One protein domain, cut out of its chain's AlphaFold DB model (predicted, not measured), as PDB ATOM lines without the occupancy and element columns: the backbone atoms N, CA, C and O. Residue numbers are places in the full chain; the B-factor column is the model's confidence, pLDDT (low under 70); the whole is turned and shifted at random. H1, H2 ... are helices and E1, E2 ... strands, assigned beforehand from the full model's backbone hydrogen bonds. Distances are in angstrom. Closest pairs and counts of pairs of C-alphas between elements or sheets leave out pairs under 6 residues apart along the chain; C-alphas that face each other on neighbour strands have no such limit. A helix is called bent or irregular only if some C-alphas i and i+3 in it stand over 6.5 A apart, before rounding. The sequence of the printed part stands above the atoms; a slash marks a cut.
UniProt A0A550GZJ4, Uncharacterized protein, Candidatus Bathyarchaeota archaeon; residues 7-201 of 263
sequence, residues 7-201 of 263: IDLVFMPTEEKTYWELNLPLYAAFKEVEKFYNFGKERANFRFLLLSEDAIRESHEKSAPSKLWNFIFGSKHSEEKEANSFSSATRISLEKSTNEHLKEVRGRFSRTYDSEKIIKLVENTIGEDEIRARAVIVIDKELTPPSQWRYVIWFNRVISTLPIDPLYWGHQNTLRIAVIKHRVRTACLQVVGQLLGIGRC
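AT A GLANCE: This is residues 7 to 201 of the 263 residues of an uncharacterized protein of Candidatus Bathyarchaeota archaeon (UniProt A0A550GZJ4). A strongly twisted sheet of five parallel strands is the core, sandwiched between H1 and H7 on one face and H5 across the other, while H2 and H3 make a loose arm to one side, past H1, and residues 57 to 64 stick out there. H4 lies by the ends of the strands, and H6 packs on the first turns of H7. The printed part has 195 residues, with seven named helices and five named strands in the order E1 H1 E2 H2 H3 E3 H4 H5 E4 E5 H6 H7; across the sheet the order is E3 E2 E1 E4 E5. The class is mixed, helices and strands; the whole is compact, with a radius of gyration of the C-alphas of 16.9 A and spans of 46 by 45 by 38 A.

IN THESE COORDINATES: E1, residues 7 to 12, begins at C-alpha 7, (-37.319, -19.738, 23.461), and measures 15.6 A. H1, residues 16 to 37, measures 30.5 A; it is irregular, with C-alphas 21 and 24 7.6 A apart, and has a kink of 51 degrees near residue 23. E2, residues 45 to 52, measures 22.7 A. H2, residues 66 to 73, begins at C-alpha 66, (-14.400, -2.576, 6.788), and measures 10.4 A. H3, residues 79 to 88, measures 15.9 A. E3 is residues 90 to 93, 9.8 A, and H4 residues 98 to 104, 9.6 A. H5, residues 115 to 126, measures 16.5 A, and E4, residues 134 to 139, 16.2 A. E5 is residues 158 to 160, 6.7 A, and H6 residues 166 to 169, 5.5 A. H7, residues 176 to 195, measures 28.5 A and ends at C-alpha 195, (-45.587, -17.818, 24.620).

HOW THE PARTS SIT: The edge strands are E3 and E5. Within hydrogen-bond range are N 9 and O 47 between E1 and E2, 2.9 A; N 90 and O 48 between E3 and E2, 2.9 A; N 10 and O 136 between E1 and E4, 2.8 A; and N 159 and O 137 between E5 and E4, 2.7 A. The helices on both faces make three layers. H1 is over E1 and, only just, with 3 C-alphas, over E2; it runs along the strands at a height over the sheet of 9.1 A. H7, on the same face, is over E4 at 8.7 A and touches H1 at a steep tilt of 46 degrees, the closest C-alphas being those of Ala 29 and Arg 185, 5.0 A. H5, on the opposite face, runs across the strands, at 75 degrees to E1 on the local plane. E1, H1, E2 and E2, H2 H3, E3 are strand-helix-strand units, two parallel neighbour strands with helices between; E3, H4 H5, E4 is a split one, with E2 and E1 between its strands. The three crossovers are right-handed. H2 is near H1, and H3 is close to H1 but not clearly touching, the C-alphas of Leu 24 and Phe 86 being 7.9 A apart. H4 is close to H5 but not clearly touching, at 7.5 A between the C-alphas of Glu 104 and Lys 117. H6 touches H7 with residues 176 to 180 of H7 alone, at 6.3 A between the C-alphas of Pro 166 and Arg 176. Every O i to N i+4 pair is within hydrogen-bond range in H2, H4, H5 and H7, against 16 of 18 in H1 and 3 of 6 in H3; H6 is too short for such a pair.

THE WHOLE: The two C-alphas farthest apart are those of Lys 62 and Cys 201, 51.7 A. The printed part has no cut. The links from E2 to H2, 13 residues, and from E4 to E5, 18 residues, are long. The mean pLDDT of the printed part is 82.0; residues 53 to 89, 91 to 99 and 128 to 133 are under 70.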
ATOM      1  N   ILE A   7     -36.857 -20.576  24.570       93.50
ATOM      2  CA  ILE A   7     -37.319 -19.738  23.461       93.50
ATOM      3  C   ILE A   7     -36.161 -19.506  22.499       93.50
ATOM      4  O   ILE A   7     -35.139 -18.928  22.867       93.50
ATOM      5  N   ASP A   8     -36.368 -19.891  21.246       93.50
ATOM      6  CA  ASP A   8     -35.403 -19.643  20.184       93.50
ATOM      7  C   ASP A   8     -35.821 -18.391  19.420       93.50
ATOM      8  O   ASP A   8     -36.898 -18.355  18.826       93.50
ATOM      9  N   LEU A   9     -34.989 -17.351  19.433       95.75
ATOM     10  CA  LEU A   9     -35.167 -16.208  18.539       95.75
ATOM     11  C   LEU A   9     -34.323 -16.459  17.293       95.75
ATOM     12  O   LEU A   9     -33.091 -16.476  17.341       95.75
ATOM     13  N   VAL A  10     -35.010 -16.699  16.185       94.88
ATOM     14  CA  VAL A  10     -34.420 -17.150  14.931       94.88
ATOM     15  C   VAL A  10     -34.424 -15.997  13.943       94.88
ATOM     16  O   VAL A  10     -35.477 -15.430  13.661       94.88
ATOM     17  N   PHE A  11     -33.269 -15.659  13.380       95.31
ATOM     18  CA  PHE A  11     -33.188 -14.791  12.209       95.31
ATOM     19  C   PHE A  11     -32.883 -15.641  10.977       95.31
ATOM     20  O   PHE A  11     -31.887 -16.363  10.951       95.31
ATOM     21  N   MET A  12     -33.747 -15.556   9.968       93.88
ATOM     22  CA  MET A  12     -33.641 -16.303   8.719       93.88
ATOM     23  C   MET A  12     -33.560 -15.346   7.517       93.88
ATOM     24  O   MET A  12     -34.569 -15.120   6.843       93.88
ATOM     25  N   PRO A  13     -32.395 -14.724   7.258       92.50
ATOM     26  CA  PRO A  13     -32.201 -13.915   6.064       92.50
ATOM     27  C   PRO A  13     -32.149 -14.801   4.818       92.50
ATOM     28  O   PRO A  13     -31.438 -15.802   4.767       92.50
ATOM     29  N   THR A  14     -32.875 -14.393   3.784       89.56
ATOM     30  CA  THR A  14     -32.873 -15.034   2.465       89.56
ATOM     31  C   THR A  14     -32.045 -14.253   1.447       89.56
ATOM     32  O   THR A  14     -31.724 -14.783   0.387       89.56
ATOM     33  N   GLU A  15     -31.690 -13.001   1.752       89.44
ATOM     34  CA  GLU A  15     -30.816 -12.163   0.933       89.44
ATOM     35  C   GLU A  15     -29.558 -11.749   1.708       89.44
ATOM     36  O   GLU A  15     -29.626 -11.285   2.849       89.44
ATOM     37  N   GLU A  16     -28.394 -11.850   1.060       87.62
ATOM     38  CA  GLU A  16     -27.102 -11.481   1.657       87.62
ATOM     39  C   GLU A  16     -27.072 -10.010   2.101       87.62
ATOM     40  O   GLU A  16     -26.587  -9.680   3.184       87.62
ATOM     41  N   LYS A  17     -27.640  -9.114   1.288       90.81
ATOM     42  CA  LYS A  17     -27.748  -7.693   1.629       90.81
ATOM     43  C   LYS A  17     -28.496  -7.496   2.950       90.81
ATOM     44  O   LYS A  17     -28.029  -6.751   3.810       90.81
ATOM     45  N   THR A  18     -29.628  -8.178   3.124       92.00
ATOM     46  CA  THR A  18     -30.420  -8.086   4.353       92.00
ATOM     47  C   THR A  18     -29.654  -8.619   5.554       92.00
ATOM     48  O   THR A  18     -29.716  -8.017   6.625       92.00
ATOM     49  N   TYR A  19     -28.901  -9.710   5.380       91.38
ATOM     50  CA  TYR A  19     -28.010 -10.211   6.420       91.38
ATOM     51  C   TYR A  19     -27.027  -9.123   6.870       91.38
ATOM     52  O   TYR A  19     -27.024  -8.760   8.043       91.38
ATOM     53  N   TRP A  20     -26.250  -8.533   5.961       89.44
ATOM     54  CA  TRP A  20     -25.256  -7.523   6.341       89.44
ATOM     55  C   TRP A  20     -25.868  -6.270   6.975       89.44
ATOM     56  O   TRP A  20     -25.287  -5.713   7.904       89.44
ATOM     57  N   GLU A  21     -27.038  -5.836   6.504       93.88
ATOM     58  CA  GLU A  21     -27.714  -4.648   7.035       93.88
ATOM     59  C   GLU A  21     -28.363  -4.881   8.406       93.88
ATOM     60  O   GLU A  21     -28.323  -3.996   9.262       93.88
ATOM     61  N   LEU A  22     -29.001  -6.038   8.614       95.25
ATOM     62  CA  LEU A  22     -29.909  -6.250   9.747       95.25
ATOM     63  C   LEU A  22     -29.374  -7.196  10.818       95.25
ATOM     64  O   LEU A  22     -29.884  -7.168  11.933       95.25
ATOM     65  N   ASN A  23     -28.350  -7.995  10.538       92.19
ATOM     66  CA  ASN A  23     -27.874  -9.015  11.467       92.19
ATOM     67  C   ASN A  23     -27.499  -8.453  12.853       92.19
ATOM     68  O   ASN A  23     -28.043  -8.902  13.862       92.19
ATOM     69  N   LEU A  24     -26.650  -7.420  12.922       92.75
ATOM     70  CA  LEU A  24     -26.287  -6.804  14.206       92.75
ATOM     71  C   LEU A  24     -27.480  -6.087  14.883       92.75
ATOM     72  O   LEU A  24     -27.736  -6.363  16.058       92.75
ATOM     73  N   PRO A  25     -28.260  -5.230  14.191       95.75
ATOM     74  CA  PRO A  25     -29.462  -4.623  14.769       95.75
ATOM     75  C   PRO A  25     -30.485  -5.624  15.324       95.75
ATOM     76  O   PRO A  25     -31.059  -5.391  16.390       95.75
ATOM     77  N   LEU A  26     -30.722  -6.736  14.621       96.25
ATOM     78  CA  LEU A  26     -31.673  -7.760  15.052       96.25
ATOM     79  C   LEU A  26     -31.130  -8.599  16.206       96.25
ATOM     80  O   LEU A  26     -31.881  -8.890  17.132       96.25
ATOM     81  N   TYR A  27     -29.831  -8.901  16.222       95.25
ATOM     82  CA  TYR A  27     -29.195  -9.505  17.391       95.25
ATOM     83  C   TYR A  27     -29.347  -8.617  18.636       95.25
ATOM     84  O   TYR A  27     -29.724  -9.099  19.705       95.25
ATOM     85  N   ALA A  28     -29.145  -7.302  18.498       95.62
ATOM     86  CA  ALA A  28     -29.375  -6.356  19.586       95.62
ATOM     87  C   ALA A  28     -30.850  -6.328  20.032       95.62
ATOM     88  O   ALA A  28     -31.119  -6.324  21.232       95.62
ATOM     89  N   ALA A  29     -31.812  -6.372  19.100       97.38
ATOM     90  CA  ALA A  29     -33.234  -6.514  19.438       97.38
ATOM     91  C   ALA A  29     -33.528  -7.815  20.201       97.38
ATOM     92  O   ALA A  29     -34.290  -7.805  21.164       97.38
ATOM     93  N   PHE A  30     -32.924  -8.934  19.803       97.75
ATOM     94  CA  PHE A  30     -33.089 -10.227  20.468       97.75
ATOM     95  C   PHE A  30     -32.514 -10.218  21.888       97.75
ATOM     96  O   PHE A  30     -33.184 -10.653  22.825       97.75
ATOM     97  N   LYS A  31     -31.331  -9.622  22.075       96.56
ATOM     98  CA  LYS A  31     -30.750  -9.374  23.402       96.56
ATOM     99  C   LYS A  31     -31.629  -8.464  24.260       96.56
ATOM    100  O   LYS A  31     -31.740  -8.684  25.463       96.56
ATOM    101  N   GLU A  32     -32.269  -7.455  23.671       97.56
ATOM    102  CA  GLU A  32     -33.242  -6.602  24.364       97.56
ATOM    103  C   GLU A  32     -34.469  -7.416  24.822       97.56
ATOM    104  O   GLU A  32     -34.869  -7.304  25.977       97.56
ATOM    105  N   VAL A  33     -35.015  -8.299  23.979       97.81
ATOM    106  CA  VAL A  33     -36.135  -9.196  24.339       97.81
ATOM    107  C   VAL A  33     -35.766 -10.132  25.498       97.81
ATOM    108  O   VAL A  33     -36.523 -10.225  26.464       97.81
ATOM    109  N   GLU A  34     -34.597 -10.780  25.433       96.62
ATOM    110  CA  GLU A  34     -34.059 -11.625  26.514       96.62
ATOM    111  C   GLU A  34     -33.934 -10.826  27.819       96.62
ATOM    112  O   GLU A  34     -34.508 -11.207  28.842       96.62
ATOM    113  N   LYS A  35     -33.241  -9.678  27.777       95.62
ATOM    114  CA  LYS A  35     -33.057  -8.803  28.944       95.62
ATOM    115  C   LYS A  35     -34.384  -8.361  29.542       95.62
ATOM    116  O   LYS A  35     -34.487  -8.292  30.759       95.62
ATOM    117  N   PHE A  36     -35.378  -8.051  28.711       96.38
ATOM    118  CA  PHE A  36     -36.692  -7.616  29.172       96.38
ATOM    119  C   PHE A  36     -37.400  -8.706  29.973       96.38
ATOM    120  O   PHE A  36     -37.812  -8.475  31.108       96.38
ATOM    121  N   TYR A  37     -37.518  -9.910  29.411       95.50
ATOM    122  CA  TYR A  37     -38.234 -10.993  30.081       95.50
ATOM    123  C   TYR A  37     -37.466 -11.586  31.257       95.50
ATOM    124  O   TYR A  37     -38.101 -12.023  32.217       95.50
ATOM    125  N   ASN A  38     -36.137 -11.523  31.245       94.50
ATOM    126  CA  ASN A  38     -35.305 -11.930  32.375       94.50
ATOM    127  C   ASN A  38     -34.969 -10.772  33.334       94.50
ATOM    128  O   ASN A  38     -34.163 -10.937  34.250       94.50
ATOM    129  N   PHE A  39     -35.605  -9.602  33.182       92.62
ATOM    130  CA  PHE A  39     -35.398  -8.471  34.086       92.62
ATOM    131  C   PHE A  39     -35.949  -8.783  35.486       92.62
ATOM    132  O   PHE A  39     -37.118  -9.160  35.644       92.62
ATOM    133  N   GLY A  40     -35.090  -8.658  36.503       85.00
ATOM    134  CA  GLY A  40     -35.374  -8.939  37.920       85.00
ATOM    135  C   GLY A  40     -35.491 -10.426  38.272       85.00
ATOM    136  O   GLY A  40     -35.088 -10.842  39.356       85.00
ATOM    137  N   LYS A  41     -35.996 -11.243  37.345       87.44
ATOM    138  CA  LYS A  41     -36.201 -12.679  37.511       87.44
ATOM    139  C   LYS A  41     -36.068 -13.389  36.173       87.44
ATOM    140  O   LYS A  41     -36.683 -12.966  35.200       87.44
ATOM    141  N   GLU A  42     -35.353 -14.506  36.161       86.69
ATOM    142  CA  GLU A  42     -35.280 -15.407  35.015       86.69
ATOM    143  C   GLU A  42     -36.644 -16.069  34.763       86.69
ATOM    144  O   GLU A  42     -37.240 -16.686  35.654       86.69
ATOM    145  N   ARG A  43     -37.191 -15.857  33.564       89.94
ATOM    146  CA  ARG A  43     -38.512 -16.358  33.148       89.94
ATOM    147  C   ARG A  43     -38.419 -17.389  32.029       89.94
ATOM    148  O   ARG A  43     -39.336 -18.198  31.909       89.94
ATOM    149  N   ALA A  44     -37.362 -17.334  31.224       92.56
ATOM    150  CA  ALA A  44     -37.113 -18.252  30.122       92.56
ATOM    151  C   ALA A  44     -35.623 -18.285  29.762       92.56
ATOM    152  O   ALA A  44     -34.911 -17.297  29.951       92.56
ATOM    153  N   ASN A  45     -35.191 -19.396  29.172       92.56
ATOM    154  CA  ASN A  45     -33.884 -19.505  28.537       92.56
ATOM    155  C   ASN A  45     -34.012 -19.088  27.075       92.56
ATOM    156  O   ASN A  45     -34.882 -19.588  26.359       92.56
ATOM    157  N   PHE A  46     -33.139 -18.192  26.627       92.75
ATOM    158  CA  PHE A  46     -33.146 -17.698  25.256       92.75
ATOM    159  C   PHE A  46     -31.944 -18.230  24.487       92.75
ATOM    160  O   PHE A  46     -30.821 -18.218  24.989       92.75
ATOM    161  N   ARG A  47     -32.172 -18.647  23.241       91.94
ATOM    162  CA  ARG A  47     -31.105 -18.942  22.282       91.94
ATOM    163  C   ARG A  47     -31.309 -18.115  21.030       91.94
ATOM    164  O   ARG A  47     -32.438 -17.880  20.604       91.94
ATOM    165  N   PHE A  48     -30.205 -17.672  20.444       91.94
ATOM    166  CA  PHE A  48     -30.227 -16.883  19.220       91.94
ATOM    167  C   PHE A  48     -29.664 -17.709  18.093       91.94
ATOM    168  O   PHE A  48     -28.494 -18.094  18.134       91.94
ATOM    169  N   LEU A  49     -30.522 -17.981  17.120       90.50
ATOM    170  CA  LEU A  49     -30.208 -18.843  16.000       90.50
ATOM    171  C   LEU A  49     -30.195 -18.009  14.727       90.50
ATOM    172  O   LEU A  49     -31.132 -17.262  14.440       90.50
ATOM    173  N   LEU A  50     -29.122 -18.147  13.962       89.44
ATOM    174  CA  LEU A  50     -29.050 -17.634  12.603       89.44
ATOM    175  C   LEU A  50     -29.207 -18.818  11.652       89.44
ATOM    176  O   LEU A  50     -28.366 -19.717  11.671       89.44
ATOM    177  N   LEU A  51     -30.264 -18.788  10.840       87.25
ATOM    178  CA  LEU A  51     -30.523 -19.766   9.785       87.25
ATOM    179  C   LEU A  51     -30.309 -19.118   8.425       87.25
ATOM    180  O   LEU A  51     -31.119 -18.313   7.970       87.25
ATOM    181  N   SER A  52     -29.228 -19.479   7.754       81.88
ATOM    182  CA  SER A  52     -28.953 -19.038   6.389       81.88
ATOM    183  C   SER A  52     -28.463 -20.215   5.546       81.88
ATOM    184  O   SER A  52     -28.001 -21.219   6.084       81.88
ATOM    185  N   GLU A  53     -28.606 -20.098   4.218       66.19
ATOM    186  CA  GLU A  53     -28.226 -21.129   3.220       66.19
ATOM    187  C   GLU A  53     -26.795 -21.625   3.347       66.19
ATOM    188  O   GLU A  53     -26.502 -22.749   2.984       66.19
ATOM    189  N   ASP A  54     -25.966 -20.766   3.908       52.25
ATOM    190  CA  ASP A  54     -24.670 -20.933   4.529       52.25
ATOM    191  C   ASP A  54     -24.485 -19.545   5.189       52.25
ATOM    192  O   ASP A  54     -24.977 -18.538   4.661       52.25
ATOM    193  N   ALA A  55     -23.831 -19.369   6.335       39.53
ATOM    194  CA  ALA A  55     -23.234 -18.052   6.546       39.53
ATOM    195  C   ALA A  55     -22.178 -17.932   5.444       39.53
ATOM    196  O   ALA A  55     -21.187 -18.635   5.542       39.53
ATOM    197  N   ILE A  56     -22.347 -17.079   4.424       46.12
ATOM    198  CA  ILE A  56     -21.173 -16.406   3.856       46.12
ATOM    199  C   ILE A  56     -20.096 -17.422   3.399       46.12
ATOM    200  O   ILE A  56     -18.990 -17.426   3.933       46.12
ATOM    201  N   ARG A  57     -20.418 -18.365   2.507       36.69
ATOM    202  CA  ARG A  57     -19.593 -19.567   2.249       36.69
ATOM    203  C   ARG A  57     -18.093 -19.296   1.950       36.69
ATOM    204  O   ARG A  57     -17.292 -20.212   2.079       36.69
ATOM    205  N   GLU A  58     -17.699 -18.055   1.610       39.97
ATOM    206  CA  GLU A  58     -16.324 -17.655   1.247       39.97
ATOM    207  C   GLU A  58     -15.860 -16.221   1.632       39.97
ATOM    208  O   GLU A  58     -14.708 -15.880   1.357       39.97
ATOM    209  N   SER A  59     -16.637 -15.332   2.282       42.31
ATOM    210  CA  SER A  59     -16.141 -13.939   2.495       42.31
ATOM    211  C   SER A  59     -15.000 -13.813   3.525       42.31
ATOM    212  O   SER A  59     -14.498 -12.711   3.763       42.31
ATOM    213  N   HIS A  60     -14.598 -14.927   4.142       41.94
ATOM    214  CA  HIS A  60     -13.463 -15.022   5.055       41.94
ATOM    215  C   HIS A  60     -12.142 -15.418   4.401       41.94
ATOM    216  O   HIS A  60     -11.133 -15.356   5.099       41.94
ATOM    217  N   GLU A  61     -12.078 -15.750   3.108       43.00
ATOM    218  CA  GLU A  61     -10.746 -15.965   2.536       43.00
ATOM    219  C   GLU A  61     -10.075 -14.662   2.110       43.00
ATOM    220  O   GLU A  61      -8.899 -14.481   2.426       43.00
ATOM    221  N   LYS A  62     -10.751 -13.715   1.440       41.66
ATOM    222  CA  LYS A  62     -10.070 -12.500   0.952       41.66
ATOM    223  C   LYS A  62     -11.007 -11.291   0.882       41.66
ATOM    224  O   LYS A  62     -11.753 -11.121  -0.072       41.66
ATOM    225  N   SER A  63     -10.818 -10.355   1.813       47.19
ATOM    226  CA  SER A  63     -11.143  -8.919   1.692       47.19
ATOM    227  C   SER A  63     -12.616  -8.450   1.765       47.19
ATOM    228  O   SER A  63     -13.350  -8.463   0.788       47.19
ATOM    229  N   ALA A  64     -12.899  -7.794   2.904       49.88
ATOM    230  CA  ALA A  64     -13.563  -6.483   3.056       49.88
ATOM    231  C   ALA A  64     -14.993  -6.418   3.644       49.88
ATOM    232  O   ALA A  64     -15.944  -6.144   2.916       49.88
ATOM    233  N   PRO A  65     -15.124  -6.397   4.990       49.81
ATOM    234  CA  PRO A  65     -16.260  -5.757   5.661       49.81
ATOM    235  C   PRO A  65     -15.991  -4.284   6.023       49.81
ATOM    236  O   PRO A  65     -16.925  -3.500   6.173       49.81
ATOM    237  N   SER A  66     -14.728  -3.857   6.140       51.69
ATOM    238  CA  SER A  66     -14.400  -2.576   6.788       51.69
ATOM    239  C   SER A  66     -14.985  -1.344   6.089       51.69
ATOM    240  O   SER A  66     -15.299  -0.364   6.755       51.69
ATOM    241  N   LYS A  67     -15.193  -1.358   4.766       46.38
ATOM    242  CA  LYS A  67     -15.742  -0.190   4.050       46.38
ATOM    243  C   LYS A  67     -17.253  -0.018   4.229       46.38
ATOM    244  O   LYS A  67     -17.689   1.111   4.417       46.38
ATOM    245  N   LEU A  68     -18.035  -1.101   4.204       48.31
ATOM    246  CA  LEU A  68     -19.489  -1.031   4.404       48.31
ATOM    247  C   LEU A  68     -19.818  -0.703   5.869       48.31
ATOM    248  O   LEU A  68     -20.674   0.132   6.137       48.31
ATOM    249  N   TRP A  69     -19.061  -1.274   6.809       44.00
ATOM    250  CA  TRP A  69     -19.193  -0.982   8.238       44.00
ATOM    251  C   TRP A  69     -18.824   0.462   8.588       44.00
ATOM    252  O   TRP A  69     -19.601   1.147   9.249       44.00
ATOM    253  N   ASN A  70     -17.702   0.979   8.071       44.22
ATOM    254  CA  ASN A  70     -17.340   2.386   8.272       44.22
ATOM    255  C   ASN A  70     -18.320   3.359   7.590       44.22
ATOM    256  O   ASN A  70     -18.468   4.486   8.058       44.22
ATOM    257  N   PHE A  71     -18.998   2.932   6.518       48.09
ATOM    258  CA  PHE A  71     -20.031   3.722   5.845       48.09
ATOM    259  C   PHE A  71     -21.356   3.753   6.622       48.09
ATOM    260  O   PHE A  71     -21.982   4.805   6.697       48.09
ATOM    261  N   ILE A  72     -21.776   2.631   7.217       47.97
ATOM    262  CA  ILE A  72     -23.051   2.542   7.948       47.97
ATOM    263  C   ILE A  72     -22.937   3.114   9.371       47.97
ATOM    264  O   ILE A  72     -23.883   3.747   9.834       47.97
ATOM    265  N   PHE A  73     -21.803   2.930  10.059       49.97
ATOM    266  CA  PHE A  73     -21.704   3.203  11.502       49.97
ATOM    267  C   PHE A  73     -20.757   4.339  11.907       49.97
ATOM    268  O   PHE A  73     -20.771   4.720  13.069       49.97
ATOM    269  N   GLY A  74     -19.981   4.922  10.986       42.34
ATOM    270  CA  GLY A  74     -19.158   6.103  11.267       42.34
ATOM    271  C   GLY A  74     -18.095   5.911  12.368       42.34
ATOM    272  O   GLY A  74     -18.348   6.135  13.541       42.34
ATOM    273  N   SER A  75     -16.849   5.659  11.953       45.31
ATOM    274  CA  SER A  75     -15.600   5.725  12.752       45.31
ATOM    275  C   SER A  75     -15.265   4.574  13.731       45.31
ATOM    276  O   SER A  75     -15.575   4.610  14.915       45.31
ATOM    277  N   LYS A  76     -14.450   3.627  13.238       47.47
ATOM    278  CA  LYS A  76     -13.157   3.092  13.749       47.47
ATOM    279  C   LYS A  76     -12.866   2.722  15.223       47.47
ATOM    280  O   LYS A  76     -11.768   2.214  15.435       47.47
ATOM    281  N   HIS A  77     -13.732   2.891  16.228       39.50
ATOM    282  CA  HIS A  77     -13.310   2.639  17.629       39.50
ATOM    283  C   HIS A  77     -14.044   1.561  18.456       39.50
ATOM    284  O   HIS A  77     -13.667   1.378  19.612       39.50
ATOM    285  N   SER A  78     -14.973   0.767  17.902       47.84
ATOM    286  CA  SER A  78     -15.598  -0.363  18.643       47.84
ATOM    287  C   SER A  78     -15.523  -1.749  17.974       47.84
ATOM    288  O   SER A  78     -16.065  -2.712  18.520       47.84
ATOM    289  N   GLU A  79     -14.801  -1.893  16.853       47.47
ATOM    290  CA  GLU A  79     -14.824  -3.106  16.008       47.47
ATOM    291  C   GLU A  79     -14.443  -4.411  16.758       47.47
ATOM    292  O   GLU A  79     -15.059  -5.451  16.528       47.47
ATOM    293  N   GLU A  80     -13.498  -4.386  17.709       44.84
ATOM    294  CA  GLU A  80     -13.016  -5.610  18.392       44.84
ATOM    295  C   GLU A  80     -13.875  -6.085  19.579       44.84
ATOM    296  O   GLU A  80     -13.895  -7.279  19.894       44.84
ATOM    297  N   LYS A  81     -14.604  -5.190  20.261       47.94
ATOM    298  CA  LYS A  81     -15.467  -5.591  21.394       47.94
ATOM    299  C   LYS A  81     -16.825  -6.115  20.930       47.94
ATOM    300  O   LYS A  81     -17.366  -7.037  21.546       47.94
ATOM    301  N   GLU A  82     -17.359  -5.572  19.841       48.59
ATOM    302  CA  GLU A  82     -18.655  -5.986  19.293       48.59
ATOM    303  C   GLU A  82     -18.559  -7.286  18.486       48.59
ATOM    304  O   GLU A  82     -19.417  -8.154  18.649       48.59
ATOM    305  N   ALA A  83     -17.475  -7.498  17.727       46.75
ATOM    306  CA  ALA A  83     -17.233  -8.766  17.032       46.75
ATOM    307  C   ALA A  83     -17.156  -9.968  18.000       46.75
ATOM    308  O   ALA A  83     -17.660 -11.046  17.688       46.75
ATOM    309  N   ASN A  84     -16.621  -9.769  19.212       43.94
ATOM    310  CA  ASN A  84     -16.592 -10.799  20.257       43.94
ATOM    311  C   ASN A  84     -17.962 -11.031  20.926       43.94
ATOM    312  O   ASN A  84     -18.276 -12.164  21.282       43.94
ATOM    313  N   SER A  85     -18.823 -10.010  21.045       46.75
ATOM    314  CA  SER A  85     -20.216 -10.200  21.508       46.75
ATOM    315  C   SER A  85     -21.107 -10.889  20.466       46.75
ATOM    316  O   SER A  85     -22.151 -11.440  20.811       46.75
ATOM    317  N   PHE A  86     -20.690 -10.880  19.196       50.50
ATOM    318  CA  PHE A  86     -21.361 -11.572  18.095       50.50
ATOM    319  C   PHE A  86     -21.085 -13.090  18.079       50.50
ATOM    320  O   PHE A  86     -21.846 -13.861  17.497       50.50
ATOM    321  N   SER A  87     -20.039 -13.541  18.784       51.47
ATOM    322  CA  SER A  87     -19.689 -14.960  18.958       51.47
ATOM    323  C   SER A  87     -20.759 -15.784  19.694       51.47
ATOM    324  O   SER A  87     -20.635 -17.006  19.746       51.47
ATOM    325  N   SER A  88     -21.763 -15.154  20.313       56.84
ATOM    326  CA  SER A  88     -22.724 -15.847  21.185       56.84
ATOM    327  C   SER A  88     -23.955 -16.406  20.465       56.84
ATOM    328  O   SER A  88     -24.681 -17.191  21.068       56.84
ATOM    329  N   ALA A  89     -24.235 -15.997  19.221       61.72
ATOM    330  CA  ALA A  89     -25.332 -16.582  18.450       61.72
ATOM    331  C   ALA A  89     -24.912 -17.953  17.902       61.72
ATOM    332  O   ALA A  89     -23.900 -18.062  17.204       61.72
ATOM    333  N   THR A  90     -25.704 -18.988  18.181       72.75
ATOM    334  CA  THR A  90     -25.473 -20.318  17.616       72.75
ATOM    335  C   THR A  90     -25.869 -20.287  16.145       72.75
ATOM    336  O   THR A  90     -27.023 -20.047  15.789       72.75
ATOM    337  N   ARG A  91     -24.894 -20.500  15.265       69.88
ATOM    338  CA  ARG A  91     -25.136 -20.596  13.824       69.88
ATOM    339  C   ARG A  91     -25.556 -22.017  13.493       69.88
ATOM    340  O   ARG A  91     -24.853 -22.953  13.861       69.88
ATOM    341  N   ILE A  92     -26.666 -22.160  12.779       68.50
ATOM    342  CA  ILE A  92     -27.127 -23.451  12.279       68.50
ATOM    343  C   ILE A  92     -27.165 -23.344  10.756       68.50
ATOM    344  O   ILE A  92     -27.871 -22.503  10.196       68.50
ATOM    345  N   SER A  93     -26.341 -24.154  10.094       65.88
ATOM    346  CA  SER A  93     -26.301 -24.210   8.632       65.88
ATOM    347  C   SER A  93     -27.457 -25.060   8.126       65.88
ATOM    348  O   SER A  93     -27.712 -26.136   8.664       65.88
ATOM    349  N   LEU A  94     -28.134 -24.607   7.074       63.66
ATOM    350  CA  LEU A  94     -29.112 -25.431   6.369       63.66
ATOM    351  C   LEU A  94     -28.356 -26.401   5.446       63.66
ATOM    352  O   LEU A  94     -27.731 -25.980   4.483       63.66
ATOM    353  N   GLU A  95     -28.397 -27.706   5.735       53.22
ATOM    354  CA  GLU A  95     -27.615 -28.729   5.006       53.22
ATOM    355  C   GLU A  95     -27.996 -28.882   3.519       53.22
ATOM    356  O   GLU A  95     -27.212 -29.415   2.731       53.22
ATOM    357  N   LYS A  96     -29.178 -28.404   3.107       56.56
ATOM    358  CA  LYS A  96     -29.562 -28.291   1.687       56.56
ATOM    359  C   LYS A  96     -29.724 -26.830   1.309       56.56
ATOM    360  O   LYS A  96     -30.152 -26.025   2.137       56.56
ATOM    361  N   SER A  97     -29.486 -26.527   0.032       55.91
ATOM    362  CA  SER A  97     -29.660 -25.178  -0.511       55.91
ATOM    363  C   SER A  97     -31.034 -24.611  -0.102       55.91
ATOM    364  O   SER A  97     -32.084 -25.158  -0.440       55.91
ATOM    365  N   THR A  98     -31.051 -23.542   0.692       60.94
ATOM    366  CA  THR A  98     -32.208 -22.703   1.027       60.94
ATOM    367  C   THR A  98     -33.055 -22.362  -0.186       60.94
ATOM    368  O   THR A  98     -34.251 -22.212  -0.028       60.94
ATOM    369  N   ASN A  99     -32.541 -22.342  -1.412       64.94
ATOM    370  CA  ASN A  99     -33.366 -22.213  -2.611       64.94
ATOM    371  C   ASN A  99     -34.338 -23.383  -2.818       64.94
ATOM    372  O   ASN A  99     -35.426 -23.176  -3.357       64.94
ATOM    373  N   GLU A 100     -33.983 -24.598  -2.412       74.94
ATOM    374  CA  GLU A 100     -34.897 -25.744  -2.402       74.94
ATOM    375  C   GLU A 100     -35.869 -25.652  -1.223       74.94
ATOM    376  O   GLU A 100     -37.080 -25.664  -1.446       74.94
ATOM    377  N   HIS A 101     -35.379 -25.407  -0.006       78.69
ATOM    378  CA  HIS A 101     -36.241 -25.251   1.173       78.69
ATOM    379  C   HIS A 101     -37.221 -24.063   1.055       78.69
ATOM    380  O   HIS A 101     -38.395 -24.161   1.414       78.69
ATOM    381  N   LEU A 102     -36.794 -22.941   0.470       78.88
ATOM    382  CA  LEU A 102     -37.632 -21.765   0.229       78.88
ATOM    383  C   LEU A 102     -38.722 -22.035  -0.803       78.88
ATOM    384  O   LEU A 102     -39.777 -21.407  -0.735       78.88
ATOM    385  N   LYS A 103     -38.508 -22.953  -1.756       85.38
ATOM    386  CA  LYS A 103     -39.579 -23.384  -2.668       85.38
ATOM    387  C   LYS A 103     -40.660 -24.144  -1.907       85.38
ATOM    388  O   LYS A 103     -41.838 -23.936  -2.198       85.38
ATOM    389  N   GLU A 104     -40.282 -24.966  -0.934       88.06
ATOM    390  CA  GLU A 104     -41.217 -25.759  -0.128       88.06
ATOM    391  C   GLU A 104     -42.100 -24.869   0.754       88.06
ATOM    392  O   GLU A 104     -43.312 -25.089   0.855       88.06
ATOM    393  N   VAL A 105     -41.525 -23.800   1.310       91.94
ATOM    394  CA  VAL A 105     -42.239 -22.858   2.183       91.94
ATOM    395  C   VAL A 105     -42.981 -21.742   1.435       91.94
ATOM    396  O   VAL A 105     -43.513 -20.823   2.061       91.94
ATOM    397  N   ARG A 106     -43.076 -21.810   0.097       93.00
ATOM    398  CA  ARG A 106     -43.861 -20.840  -0.682       93.00
ATOM    399  C   ARG A 106     -45.331 -20.844  -0.278       93.00
ATOM    400  O   ARG A 106     -45.952 -21.887  -0.031       93.00
ATOM    401  N   GLY A 107     -45.857 -19.630  -0.252       92.38
ATOM    402  CA  GLY A 107     -47.234 -19.311   0.041       92.38
ATOM    403  C   GLY A 107     -48.160 -19.397  -1.168       92.38
ATOM    404  O   GLY A 107     -47.766 -19.778  -2.271       92.38
ATOM    405  N   ARG A 108     -49.419 -19.011  -0.947       90.31
ATOM    406  CA  ARG A 108     -50.474 -19.037  -1.975       90.31
ATOM    407  C   ARG A 108     -50.268 -17.987  -3.069       90.31
ATOM    408  O   ARG A 108     -50.594 -18.239  -4.224       90.31
ATOM    409  N   PHE A 109     -49.792 -16.799  -2.702       90.56
ATOM    410  CA  PHE A 109     -49.591 -15.694  -3.638       90.56
ATOM    411  C   PHE A 109     -48.139 -15.631  -4.102       90.56
ATOM    412  O   PHE A 109     -47.225 -16.038  -3.377       90.56
ATOM    413  N   SER A 110     -47.921 -15.081  -5.298       87.38
ATOM    414  CA  SER A 110     -46.575 -14.888  -5.832       87.38
ATOM    415  C   SER A 110     -45.722 -14.082  -4.847       87.38
ATOM    416  O   SER A 110     -46.167 -13.080  -4.303       87.38
ATOM    417  N   ARG A 111     -44.487 -14.548  -4.605       90.00
ATOM    418  CA  ARG A 111     -43.494 -13.929  -3.699       90.00
ATOM    419  C   ARG A 111     -43.827 -13.949  -2.201       90.00
ATOM    420  O   ARG A 111     -43.010 -13.474  -1.419       90.00
ATOM    421  N   THR A 112     -44.951 -14.541  -1.798       95.81
ATOM    422  CA  THR A 112     -45.285 -14.722  -0.377       95.81
ATOM    423  C   THR A 112     -44.863 -16.094   0.138       95.81
ATOM    424  O   THR A 112     -44.721 -17.046  -0.634       95.81
ATOM    425  N   TYR A 113     -44.691 -16.195   1.452       96.31
ATOM    426  CA  TYR A 113     -44.264 -17.399   2.155       96.31
ATOM    427  C   TYR A 113     -45.282 -17.815   3.213       96.31
ATOM    428  O   TYR A 113     -45.915 -16.978   3.858       96.31
ATOM    429  N   ASP A 114     -45.449 -19.120   3.384       96.94
ATOM    430  CA  ASP A 114     -46.385 -19.682   4.348       96.94
ATOM    431  C   ASP A 114     -45.732 -19.798   5.732       96.94
ATOM    432  O   ASP A 114     -44.719 -20.476   5.902       96.94
ATOM    433  N   SER A 115     -46.320 -19.144   6.736       96.25
ATOM    434  CA  SER A 115     -45.746 -19.109   8.087       96.25
ATOM    435  C   SER A 115     -45.687 -20.480   8.768       96.25
ATOM    436  O   SER A 115     -44.758 -20.733   9.529       96.25
ATOM    437  N   GLU A 116     -46.648 -21.376   8.514       95.25
ATOM    438  CA  GLU A 116     -46.676 -22.694   9.155       95.25
ATOM    439  C   GLU A 116     -45.610 -23.596   8.551       95.25
ATOM    440  O   GLU A 116     -44.934 -24.333   9.268       95.25
ATOM    441  N   LYS A 117     -45.416 -23.503   7.232       95.31
ATOM    442  CA  LYS A 117     -44.324 -24.210   6.563       95.31
ATOM    443  C   LYS A 117     -42.958 -23.686   7.006       95.31
ATOM    444  O   LYS A 117     -42.066 -24.499   7.220       95.31
ATOM    445  N   ILE A 118     -42.800 -22.370   7.192       94.31
ATOM    446  CA  ILE A 118     -41.570 -21.785   7.758       94.31
ATOM    447  C   ILE A 118     -41.304 -22.348   9.156       94.31
ATOM    448  O   ILE A 118     -40.195 -22.796   9.422       94.31
ATOM    449  N   ILE A 119     -42.309 -22.357  10.037       93.00
ATOM    450  CA  ILE A 119     -42.176 -22.912  11.392       93.00
ATOM    451  C   ILE A 119     -41.706 -24.368  11.335       93.00
ATOM    452  O   ILE A 119     -40.707 -24.695  11.963       93.00
ATOM    453  N   LYS A 120     -42.365 -25.209  10.528       91.12
ATOM    454  CA  LYS A 120     -41.990 -26.622  10.369       91.12
ATOM    455  C   LYS A 120     -40.573 -26.796   9.829       91.12
ATOM    456  O   LYS A 120     -39.849 -27.658  10.308       91.12
ATOM    457  N   LEU A 121     -40.167 -25.986   8.850       90.31
ATOM    458  CA  LEU A 121     -38.804 -26.007   8.319       90.31
ATOM    459  C   LEU A 121     -37.781 -25.705   9.423       90.31
ATOM    460  O   LEU A 121     -36.801 -26.432   9.561       90.31
ATOM    461  N   VAL A 122     -38.021 -24.658  10.215       89.12
ATOM    462  CA  VAL A 122     -37.142 -24.257  11.321       89.12
ATOM    463  C   VAL A 122     -37.096 -25.331  12.409       89.12
ATOM    464  O   VAL A 122     -36.010 -25.715  12.825       89.12
ATOM    465  N   GLU A 123     -38.246 -25.867  12.818       87.62
ATOM    466  CA  GLU A 123     -38.339 -26.942  13.817       87.62
ATOM    467  C   GLU A 123     -37.594 -28.207  13.351       87.62
ATOM    468  O   GLU A 123     -36.774 -28.742  14.094       87.62
ATOM    469  N   ASN A 124     -37.768 -28.619  12.090       86.06
ATOM    470  CA  ASN A 124     -37.043 -29.755  11.509       86.06
ATOM    471  C   ASN A 124     -35.527 -29.519  11.419       86.06
ATOM    472  O   ASN A 124     -34.757 -30.473  11.460       86.06
ATOM    473  N   THR A 125     -35.102 -28.263  11.262       85.25
ATOM    474  CA  THR A 125     -33.680 -27.900  11.151       85.25
ATOM    475  C   THR A 125     -32.989 -27.892  12.513       85.25
ATOM    476  O   THR A 125     -31.830 -28.280  12.615       85.25
ATOM    477  N   ILE A 126     -33.683 -27.437  13.560       83.00
ATOM    478  CA  ILE A 126     -33.136 -27.356  14.923       83.00
ATOM    479  C   ILE A 126     -33.088 -28.748  15.582       83.00
ATOM    480  O   ILE A 126     -32.189 -29.021  16.372       83.00
ATOM    481  N   GLY A 127     -33.992 -29.653  15.195       74.44
ATOM    482  CA  GLY A 127     -34.011 -31.045  15.643       74.44
ATOM    483  C   GLY A 127     -35.055 -31.328  16.725       74.44
ATOM    484  O   GLY A 127     -35.463 -30.451  17.489       74.44
ATOM    485  N   GLU A 128     -35.504 -32.586  16.778       62.75
ATOM    486  CA  GLU A 128     -36.640 -33.004  17.607       62.75
ATOM    487  C   GLU A 128     -36.320 -33.077  19.120       62.75
ATOM    488  O   GLU A 128     -37.176 -32.828  19.963       62.75
ATOM    489  N   ASP A 129     -35.077 -33.336  19.524       58.41
ATOM    490  CA  ASP A 129     -34.745 -33.449  20.958       58.41
ATOM    491  C   ASP A 129     -34.777 -32.096  21.699       58.41
ATOM    492  O   ASP A 129     -34.834 -32.039  22.930       58.41
ATOM    493  N   GLU A 130     -34.846 -30.991  20.952       55.25
ATOM    494  CA  GLU A 130     -35.010 -29.633  21.470       55.25
ATOM    495  C   GLU A 130     -36.472 -29.132  21.417       55.25
ATOM    496  O   GLU A 130     -36.734 -27.984  21.778       55.25
ATOM    497  N   ILE A 131     -37.447 -29.996  21.063       46.59
ATOM    498  CA  ILE A 131     -38.892 -29.727  20.803       46.59
ATOM    499  C   ILE A 131     -39.646 -28.922  21.876       46.59
ATOM    500  O   ILE A 131     -40.749 -28.428  21.634       46.59
ATOM    501  N   ARG A 132     -39.084 -28.721  23.071       54.34
ATOM    502  CA  ARG A 132     -39.677 -27.799  24.056       54.34
ATOM    503  C   ARG A 132     -39.441 -26.324  23.717       54.34
ATOM    504  O   ARG A 132     -40.120 -25.470  24.291       54.34
ATOM    505  N   ALA A 133     -38.500 -26.014  22.826       59.22
ATOM    506  CA  ALA A 133     -38.170 -24.648  22.464       59.22
ATOM    507  C   ALA A 133     -39.229 -24.041  21.535       59.22
ATOM    508  O   ALA A 133     -39.575 -24.568  20.478       59.22
ATOM    509  N   ARG A 134     -39.781 -22.896  21.938       87.31
ATOM    510  CA  ARG A 134     -40.772 -22.172  21.140       87.31
ATOM    511  C   ARG A 134     -40.042 -21.165  20.256       87.31
ATOM    512  O   ARG A 134     -39.636 -20.115  20.741       87.31
ATOM    513  N   ALA A 135     -39.903 -21.469  18.967       91.81
ATOM    514  CA  ALA A 135     -39.244 -20.571  18.019       91.81
ATOM    515  C   ALA A 135     -40.086 -19.319  17.703       91.81
ATOM    516  O   ALA A 135     -41.275 -19.432  17.390       91.81
ATOM    517  N   VAL A 136     -39.456 -18.146  17.744       97.12
ATOM    518  CA  VAL A 136     -39.932 -16.872  17.185       97.12
ATOM    519  C   VAL A 136     -39.010 -16.517  16.027       97.12
ATOM    520  O   VAL A 136     -37.811 -16.347  16.218       97.12
ATOM    521  N   ILE A 137     -39.562 -16.437  14.821       97.06
ATOM    522  CA  ILE A 137     -38.784 -16.425  13.581       97.06
ATOM    523  C   ILE A 137     -38.923 -15.063  12.915       97.06
ATOM    524  O   ILE A 137     -40.035 -14.598  12.691       97.06
ATOM    525  N   VAL A 138     -37.809 -14.434  12.559       98.12
ATOM    526  CA  VAL A 138     -37.752 -13.193  11.785       98.12
ATOM    527  C   VAL A 138     -37.207 -13.508  10.395       98.12
ATOM    528  O   VAL A 138     -36.127 -14.081  10.278       98.12
ATOM    529  N   ILE A 139     -37.935 -13.132   9.344       96.88
ATOM    530  CA  ILE A 139     -37.595 -13.404   7.938       96.88
ATOM    531  C   ILE A 139     -37.700 -12.130   7.094       96.88
ATOM    532  O   ILE A 139     -38.550 -11.274   7.337       96.88
ATOM    533  N   ASP A 140     -36.882 -12.020   6.052       96.12
ATOM    534  CA  ASP A 140     -36.865 -10.913   5.088       96.12
ATOM    535  C   ASP A 140     -37.735 -11.138   3.842       96.12
ATOM    536  O   ASP A 140     -37.443 -10.652   2.749       96.12
ATOM    537  N   LYS A 141     -38.843 -11.863   4.010       96.12
ATOM    538  CA  LYS A 141     -39.812 -12.156   2.951       96.12
ATOM    539  C   LYS A 141     -41.237 -11.879   3.398       96.12
ATOM    540  O   LYS A 141     -41.542 -11.930   4.588       96.12
ATOM    541  N   GLU A 142     -42.119 -11.593   2.440       97.06
ATOM    542  CA  GLU A 142     -43.535 -11.358   2.717       97.06
ATOM    543  C   GLU A 142     -44.198 -12.661   3.152       97.06
ATOM    544  O   GLU A 142     -44.002 -13.706   2.531       97.06
ATOM    545  N   LEU A 143     -45.029 -12.597   4.184       97.44
ATOM    546  CA  LEU A 143     -45.852 -13.731   4.589       97.44
ATOM    547  C   LEU A 143     -47.185 -13.687   3.845       97.44
ATOM    548  O   LEU A 143     -47.718 -12.610   3.584       97.44
ATOM    549  N   THR A 144     -47.741 -14.851   3.516       97.69
ATOM    550  CA  THR A 144     -49.076 -14.945   2.918       97.69
ATOM    551  C   THR A 144     -50.112 -14.385   3.894       97.69
ATOM    552  O   THR A 144     -50.311 -14.969   4.960       97.69
ATOM    553  N   PRO A 145     -50.809 -13.289   3.549       96.12
ATOM    554  CA  PRO A 145     -51.846 -12.762   4.413       96.12
ATOM    555  C   PRO A 145     -53.135 -13.599   4.305       96.12
ATOM    556  O   PRO A 145     -53.389 -14.253   3.277       96.12
ATOM    557  N   PRO A 146     -54.010 -13.530   5.325       93.81
ATOM    558  CA  PRO A 146     -55.414 -13.900   5.185       93.81
ATOM    559  C   PRO A 146     -56.058 -13.205   3.978       93.81
ATOM    560  O   PRO A 146     -55.661 -12.107   3.601       93.81
ATOM    561  N   SER A 147     -57.081 -13.817   3.376       92.94
ATOM    562  CA  SER A 147     -57.709 -13.338   2.126       92.94
ATOM    563  C   SER A 147     -58.197 -11.887   2.154       92.94
ATOM    564  O   SER A 147     -58.223 -11.226   1.125       92.94
ATOM    565  N   GLN A 148     -58.603 -11.408   3.324       94.12
ATOM    566  CA  GLN A 148     -59.162 -10.081   3.543       94.12
ATOM    567  C   GLN A 148     -58.100  -9.026   3.886       94.12
ATOM    568  O   GLN A 148     -58.441  -7.860   4.074       94.12
ATOM    569  N   TRP A 149     -56.827  -9.415   4.013       94.31
ATOM    570  CA  TRP A 149     -55.733  -8.520   4.382       94.31
ATOM    571  C   TRP A 149     -54.763  -8.343   3.220       94.31
ATOM    572  O   TRP A 149     -54.482  -9.270   2.465       94.31
ATOM    573  N   ARG A 150     -54.216  -7.132   3.097       92.94
ATOM    574  CA  ARG A 150     -53.221  -6.814   2.066       92.94
ATOM    575  C   ARG A 150     -51.833  -7.355   2.412       92.94
ATOM    576  O   ARG A 150     -51.099  -7.747   1.517       92.94
ATOM    577  N   TYR A 151     -51.479  -7.338   3.692       94.88
ATOM    578  CA  TYR A 151     -50.204  -7.806   4.226       94.88
ATOM    579  C   TYR A 151     -50.388  -8.213   5.693       94.88
ATOM    580  O   TYR A 151     -51.409  -7.900   6.308       94.88
ATOM    581  N   VAL A 152     -49.396  -8.898   6.251       96.25
ATOM    582  CA  VAL A 152     -49.283  -9.188   7.686       96.25
ATOM    583  C   VAL A 152     -47.883  -8.806   8.145       96.25
ATOM    584  O   VAL A 152     -46.916  -9.062   7.435       96.25
ATOM    585  N   ILE A 153     -47.767  -8.199   9.325       97.00
ATOM    586  CA  ILE A 153     -46.460  -7.923   9.938       97.00
ATOM    587  C   ILE A 153     -45.889  -9.222  10.517       97.00
ATOM    588  O   ILE A 153     -44.742  -9.576  10.260       97.00
ATOM    589  N   TRP A 154     -46.716  -9.963  11.250       96.88
ATOM    590  CA  TRP A 154     -46.431 -11.331  11.657       96.88
ATOM    591  C   TRP A 154     -47.700 -12.173  11.596       96.88
ATOM    592  O   TRP A 154     -48.819 -11.660  11.679       96.88
ATOM    593  N   PHE A 155     -47.512 -13.478  11.465       95.25
ATOM    594  CA  PHE A 155     -48.576 -14.464  11.580       95.25
ATOM    595  C   PHE A 155     -48.024 -15.677  12.329       95.25
ATOM    596  O   PHE A 155     -46.891 -16.102  12.089       95.25
ATOM    597  N   ASN A 156     -48.793 -16.192  13.290       92.75
ATOM    598  CA  ASN A 156     -48.302 -17.148  14.283       92.75
ATOM    599  C   ASN A 156     -47.050 -16.610  15.009       92.75
ATOM    600  O   ASN A 156     -47.132 -15.603  15.713       92.75
ATOM    601  N   ARG A 157     -45.900 -17.267  14.829       95.88
ATOM    602  CA  ARG A 157     -44.608 -16.921  15.446       95.88
ATOM    603  C   ARG A 157     -43.590 -16.382  14.431       95.88
ATOM    604  O   ARG A 157     -42.418 -16.261  14.768       95.88
ATOM    605  N   VAL A 158     -44.020 -16.085  13.200       97.75
ATOM    606  CA  VAL A 158     -43.144 -15.624  12.113       97.75
ATOM    607  C   VAL A 158     -43.391 -14.147  11.835       97.75
ATOM    608  O   VAL A 158     -44.513 -13.764  11.513       97.75
ATOM    609  N   ILE A 159     -42.344 -13.335  11.942       98.50
ATOM    610  CA  ILE A 159     -42.319 -11.886  11.756       98.50
ATOM    611  C   ILE A 159     -41.607 -11.579  10.438       98.50
ATOM    612  O   ILE A 159     -40.480 -12.014  10.210       98.50
ATOM    613  N   SER A 160     -42.256 -10.802   9.576       98.00
ATOM    614  CA  SER A 160     -41.683 -10.328   8.319       98.00
ATOM    615  C   SER A 160     -41.031  -8.961   8.504       98.00
ATOM    616  O   SER A 160     -41.664  -8.031   9.008       98.00
ATOM    617  N   THR A 161     -39.784  -8.799   8.058       97.88
ATOM    618  CA  THR A 161     -39.108  -7.492   8.093       97.88
ATOM    619  C   THR A 161     -39.557  -6.565   6.966       97.88
ATOM    620  O   THR A 161     -39.490  -5.352   7.141       97.88
ATOM    621  N   LEU A 162     -40.078  -7.091   5.849       96.62
ATOM    622  CA  LEU A 162     -40.510  -6.281   4.704       96.62
ATOM    623  C   LEU A 162     -41.584  -5.242   5.065       96.62
ATOM    624  O   LEU A 162     -41.301  -4.056   4.940       96.62
ATOM    625  N   PRO A 163     -42.771  -5.601   5.592       96.88
ATOM    626  CA  PRO A 163     -43.785  -4.607   5.945       96.88
ATOM    627  C   PRO A 163     -43.353  -3.699   7.104       96.88
ATOM    628  O   PRO A 163     -43.959  -2.650   7.305       96.88
ATOM    629  N   ILE A 164     -42.325  -4.080   7.868       96.69
ATOM    630  CA  ILE A 164     -41.738  -3.284   8.950       96.69
ATOM    631  C   ILE A 164     -40.750  -2.232   8.420       96.69
ATOM    632  O   ILE A 164     -40.562  -1.195   9.060       96.69
ATOM    633  N   ASP A 165     -40.136  -2.462   7.266       97.81
ATOM    634  CA  ASP A 165     -39.148  -1.575   6.665       97.81
ATOM    635  C   ASP A 165     -39.812  -0.339   6.028       97.81
ATOM    636  O   ASP A 165     -40.646  -0.478   5.133       97.81
ATOM    637  N   PRO A 166     -39.441   0.897   6.422       97.44
ATOM    638  CA  PRO A 166     -39.890   2.107   5.732       97.44
ATOM    639  C   PRO A 166     -39.713   2.078   4.202       97.44
ATOM    640  O   PRO A 166     -40.586   2.579   3.489       97.44
ATOM    641  N   LEU A 167     -38.641   1.463   3.683       96.75
ATOM    642  CA  LEU A 167     -38.387   1.403   2.239       96.75
ATOM    643  C   LEU A 167     -39.415   0.564   1.480       96.75
ATOM    644  O   LEU A 167     -39.701   0.878   0.326       96.75
ATOM    645  N   TYR A 168     -40.004  -0.451   2.114       95.38
ATOM    646  CA  TYR A 168     -41.067  -1.259   1.509       95.38
ATOM    647  C   TYR A 168     -42.278  -0.406   1.108       95.38
ATOM    648  O   TYR A 168     -42.918  -0.642   0.085       95.38
ATOM    649  N   TRP A 169     -42.541   0.647   1.881       95.00
ATOM    650  CA  TRP A 169     -43.616   1.611   1.651       95.00
ATOM    651  C   TRP A 169     -43.173   2.832   0.832       95.00
ATOM    652  O   TRP A 169     -43.932   3.787   0.690       95.00
ATOM    653  N   GLY A 170     -41.943   2.835   0.309       96.12
ATOM    654  CA  GLY A 170     -41.380   3.964  -0.435       96.12
ATOM    655  C   GLY A 170     -41.000   5.167   0.436       96.12
ATOM    656  O   GLY A 170     -40.771   6.254  -0.094       96.12
ATOM    657  N   HIS A 171     -40.914   5.006   1.760       95.56
ATOM    658  CA  HIS A 171     -40.514   6.079   2.665       95.56
ATOM    659  C   HIS A 171     -38.997   6.105   2.853       95.56
ATOM    660  O   HIS A 171     -38.403   5.168   3.386       95.56
ATOM    661  N   GLN A 172     -38.372   7.218   2.473       94.62
ATOM    662  CA  GLN A 172     -36.972   7.482   2.794       94.62
ATOM    663  C   GLN A 172     -36.860   7.878   4.270       94.62
ATOM    664  O   GLN A 172     -37.482   8.847   4.705       94.62
ATOM    665  N   ASN A 173     -36.087   7.123   5.049       91.50
ATOM    666  CA  ASN A 173     -35.891   7.369   6.476       91.50
ATOM    667  C   ASN A 173     -34.407   7.207   6.830       91.50
ATOM    668  O   ASN A 173     -33.845   6.126   6.674       91.50
ATOM    669  N   THR A 174     -33.772   8.270   7.329       93.50
ATOM    670  CA  THR A 174     -32.348   8.261   7.712       93.50
ATOM    671  C   THR A 174     -32.057   7.341   8.899       93.50
ATOM    672  O   THR A 174     -30.936   6.870   9.051       93.50
ATOM    673  N   LEU A 175     -33.074   7.028   9.706       94.31
ATOM    674  CA  LEU A 175     -33.030   6.111  10.843       94.31
ATOM    675  C   LEU A 175     -33.677   4.752  10.522       94.31
ATOM    676  O   LEU A 175     -34.067   4.028  11.438       94.31
ATOM    677  N   ARG A 176     -33.806   4.382   9.237       95.31
ATOM    678  CA  ARG A 176     -34.469   3.144   8.770       95.31
ATOM    679  C   ARG A 176     -34.103   1.912   9.603       95.31
ATOM    680  O   ARG A 176     -34.994   1.198  10.048       95.31
ATOM    681  N   ILE A 177     -32.813   1.669   9.828       96.12
ATOM    682  CA  ILE A 177     -32.339   0.471  10.538       96.12
ATOM    683  C   ILE A 177     -32.758   0.487  12.017       96.12
ATOM    684  O   ILE A 177     -33.186  -0.537  12.548       96.12
ATOM    685  N   ALA A 178     -32.716   1.652  12.673       95.88
ATOM    686  CA  ALA A 178     -33.209   1.811  14.041       95.88
ATOM    687  C   ALA A 178     -34.729   1.594  14.132       95.88
ATOM    688  O   ALA A 178     -35.201   0.947  15.066       95.88
ATOM    689  N   VAL A 179     -35.481   2.053  13.127       96.00
ATOM    690  CA  VAL A 179     -36.929   1.812  13.016       96.00
ATOM    691  C   VAL A 179     -37.232   0.321  12.838       96.00
ATOM    692  O   VAL A 179     -38.087  -0.212  13.546       96.00
ATOM    693  N   ILE A 180     -36.515  -0.375  11.947       97.12
ATOM    694  CA  ILE A 180     -36.670  -1.827  11.754       97.12
ATOM    695  C   ILE A 180     -36.395  -2.564  13.064       97.12
ATOM    696  O   ILE A 180     -37.216  -3.371  13.497       97.12
ATOM    697  N   LYS A 181     -35.279  -2.243  13.731       96.94
ATOM    698  CA  LYS A 181     -34.928  -2.825  15.027       96.94
ATOM    699  C   LYS A 181     -36.037  -2.633  16.060       96.94
ATOM    700  O   LYS A 181     -36.445  -3.605  16.691       96.94
ATOM    701  N   HIS A 182     -36.519  -1.400  16.234       96.62
ATOM    702  CA  HIS A 182     -37.585  -1.083  17.184       96.62
ATOM    703  C   HIS A 182     -38.832  -1.937  16.927       96.62
ATOM    704  O   HIS A 182     -39.322  -2.615  17.827       96.62
ATOM    705  N   ARG A 183     -39.303  -1.961  15.680       97.50
ATOM    706  CA  ARG A 183     -40.515  -2.682  15.283       97.50
ATOM    707  C   ARG A 183     -40.369  -4.198  15.423       97.50
ATOM    708  O   ARG A 183     -41.298  -4.841  15.910       97.50
ATOM    709  N   VAL A 184     -39.216  -4.771  15.059       97.94
ATOM    710  CA  VAL A 184     -38.948  -6.207  15.259       97.94
ATOM    711  C   VAL A 184     -38.880  -6.544  16.743       97.94
ATOM    712  O   VAL A 184     -39.530  -7.495  17.166       97.94
ATOM    713  N   ARG A 185     -38.178  -5.747  17.559       98.06
ATOM    714  CA  ARG A 185     -38.165  -5.908  19.019       98.06
ATOM    715  C   ARG A 185     -39.577  -5.917  19.587       98.06
ATOM    716  O   ARG A 185     -39.916  -6.831  20.328       98.06
ATOM    717  N   THR A 186     -40.396  -4.930  19.237       97.75
ATOM    718  CA  THR A 186     -41.780  -4.819  19.709       97.75
ATOM    719  C   THR A 186     -42.612  -6.043  19.317       97.75
ATOM    720  O   THR A 186     -43.303  -6.609  20.164       97.75
ATOM    721  N   ALA A 187     -42.509  -6.498  18.063       98.06
ATOM    722  CA  ALA A 187     -43.196  -7.704  17.607       98.06
ATOM    723  C   ALA A 187     -42.712  -8.957  18.365       98.06
ATOM    724  O   ALA A 187     -43.533  -9.734  18.855       98.06
ATOM    725  N   CYS A 188     -41.397  -9.128  18.534       98.25
ATOM    726  CA  CYS A 188     -40.820 -10.225  19.309       98.25
ATOM    727  C   CYS A 188     -41.276 -10.198  20.767       98.25
ATOM    728  O   CYS A 188     -41.677 -11.239  21.277       98.25
ATOM    729  N   LEU A 189     -41.266  -9.033  21.426       97.81
ATOM    730  CA  LEU A 189     -41.774  -8.881  22.789       97.81
ATOM    731  C   LEU A 189     -43.215  -9.384  22.865       97.81
ATOM    732  O   LEU A 189     -43.531 -10.248  23.672       97.81
ATOM    733  N   GLN A 190     -44.080  -8.940  21.958       97.69
ATOM    734  CA  GLN A 190     -45.468  -9.377  21.966       97.69
ATOM    735  C   GLN A 190     -45.641 -10.892  21.767       97.69
ATOM    736  O   GLN A 190     -46.449 -11.523  22.459       97.69
ATOM    737  N   VAL A 191     -44.917 -11.476  20.805       97.62
ATOM    738  CA  VAL A 191     -44.981 -12.914  20.505       97.62
ATOM    739  C   VAL A 191     -44.444 -13.723  21.687       97.62
ATOM    740  O   VAL A 191     -45.125 -14.631  22.160       97.62
ATOM    741  N   VAL A 192     -43.279 -13.360  22.228       96.81
ATOM    742  CA  VAL A 192     -42.681 -14.011  23.404       96.81
ATOM    743  C   VAL A 192     -43.597 -13.898  24.619       96.81
ATOM    744  O   VAL A 192     -43.829 -14.899  25.292       96.81
ATOM    745  N   GLY A 193     -44.194 -12.734  24.873       95.75
ATOM    746  CA  GLY A 193     -45.151 -12.553  25.962       95.75
ATOM    747  C   GLY A 193     -46.323 -13.532  25.880       95.75
ATOM    748  O   GLY A 193     -46.687 -14.131  26.888       95.75
ATOM    749  N   GLN A 194     -46.859 -13.773  24.678       95.25
ATOM    750  CA  GLN A 194     -47.919 -14.767  24.467       95.25
ATOM    751  C   GLN A 194     -47.426 -16.192  24.728       95.25
ATOM    752  O   GLN A 194     -48.131 -16.976  25.364       95.25
ATOM    753  N   LEU A 195     -46.204 -16.527  24.303       93.69
ATOM    754  CA  LEU A 195     -45.587 -17.818  24.620       93.69
ATOM    755  C   LEU A 195     -45.372 -17.979  26.134       93.69
ATOM    756  O   LEU A 195     -45.506 -19.079  26.654       93.69
ATOM    757  N   LEU A 196     -45.133 -16.902  26.872       92.62
ATOM    758  CA  LEU A 196     -45.047 -16.928  28.335       92.62
ATOM    759  C   LEU A 196     -46.419 -16.899  29.035       92.62
ATOM    760  O   LEU A 196     -46.485 -16.794  30.258       92.62
ATOM    761  N   GLY A 197     -47.518 -17.007  28.280       92.31
ATOM    762  CA  GLY A 197     -48.880 -17.028  28.813       92.31
ATOM    763  C   GLY A 197     -49.419 -15.653  29.209       92.31
ATOM    764  O   GLY A 197     -50.432 -15.567  29.900       92.31
ATOM    765  N   ILE A 198     -48.766 -14.569  28.786       94.06
ATOM    766  CA  ILE A 198     -49.241 -13.214  29.049       94.06
ATOM    767  C   ILE A 198     -50.323 -12.862  28.024       94.06
ATOM    768  O   ILE A 198     -50.105 -12.893  26.812       94.06
ATOM    769  N   GLY A 199     -51.511 -12.525  28.527       94.06
ATOM    770  CA  GLY A 199     -52.641 -12.100  27.705       94.06
ATOM    771  C   GLY A 199     -52.407 -10.748  27.028       94.06
ATOM    772  O   GLY A 199     -51.593  -9.940  27.471       94.06
ATOM    773  N   ARG A 200     -53.154 -10.484  25.955       96.25
ATOM    774  CA  ARG A 200     -53.165  -9.172  25.291       96.25
ATOM    775  C   ARG A 200     -54.002  -8.156  26.081       96.25
ATOM    776  O   ARG A 200     -54.934  -8.550  26.777       96.25
ATOM    777  N   CYS A 201     -53.730  -6.860  25.923       96.12
ATOM    778  CA  CYS A 201     -54.495  -5.774  26.556       96.12
ATOM    779  C   CYS A 201     -54.982  -4.714  25.545       96.12
ATOM    780  O   CYS A 201     -54.776  -4.839  24.335       96.12
TER     781      CYS A 201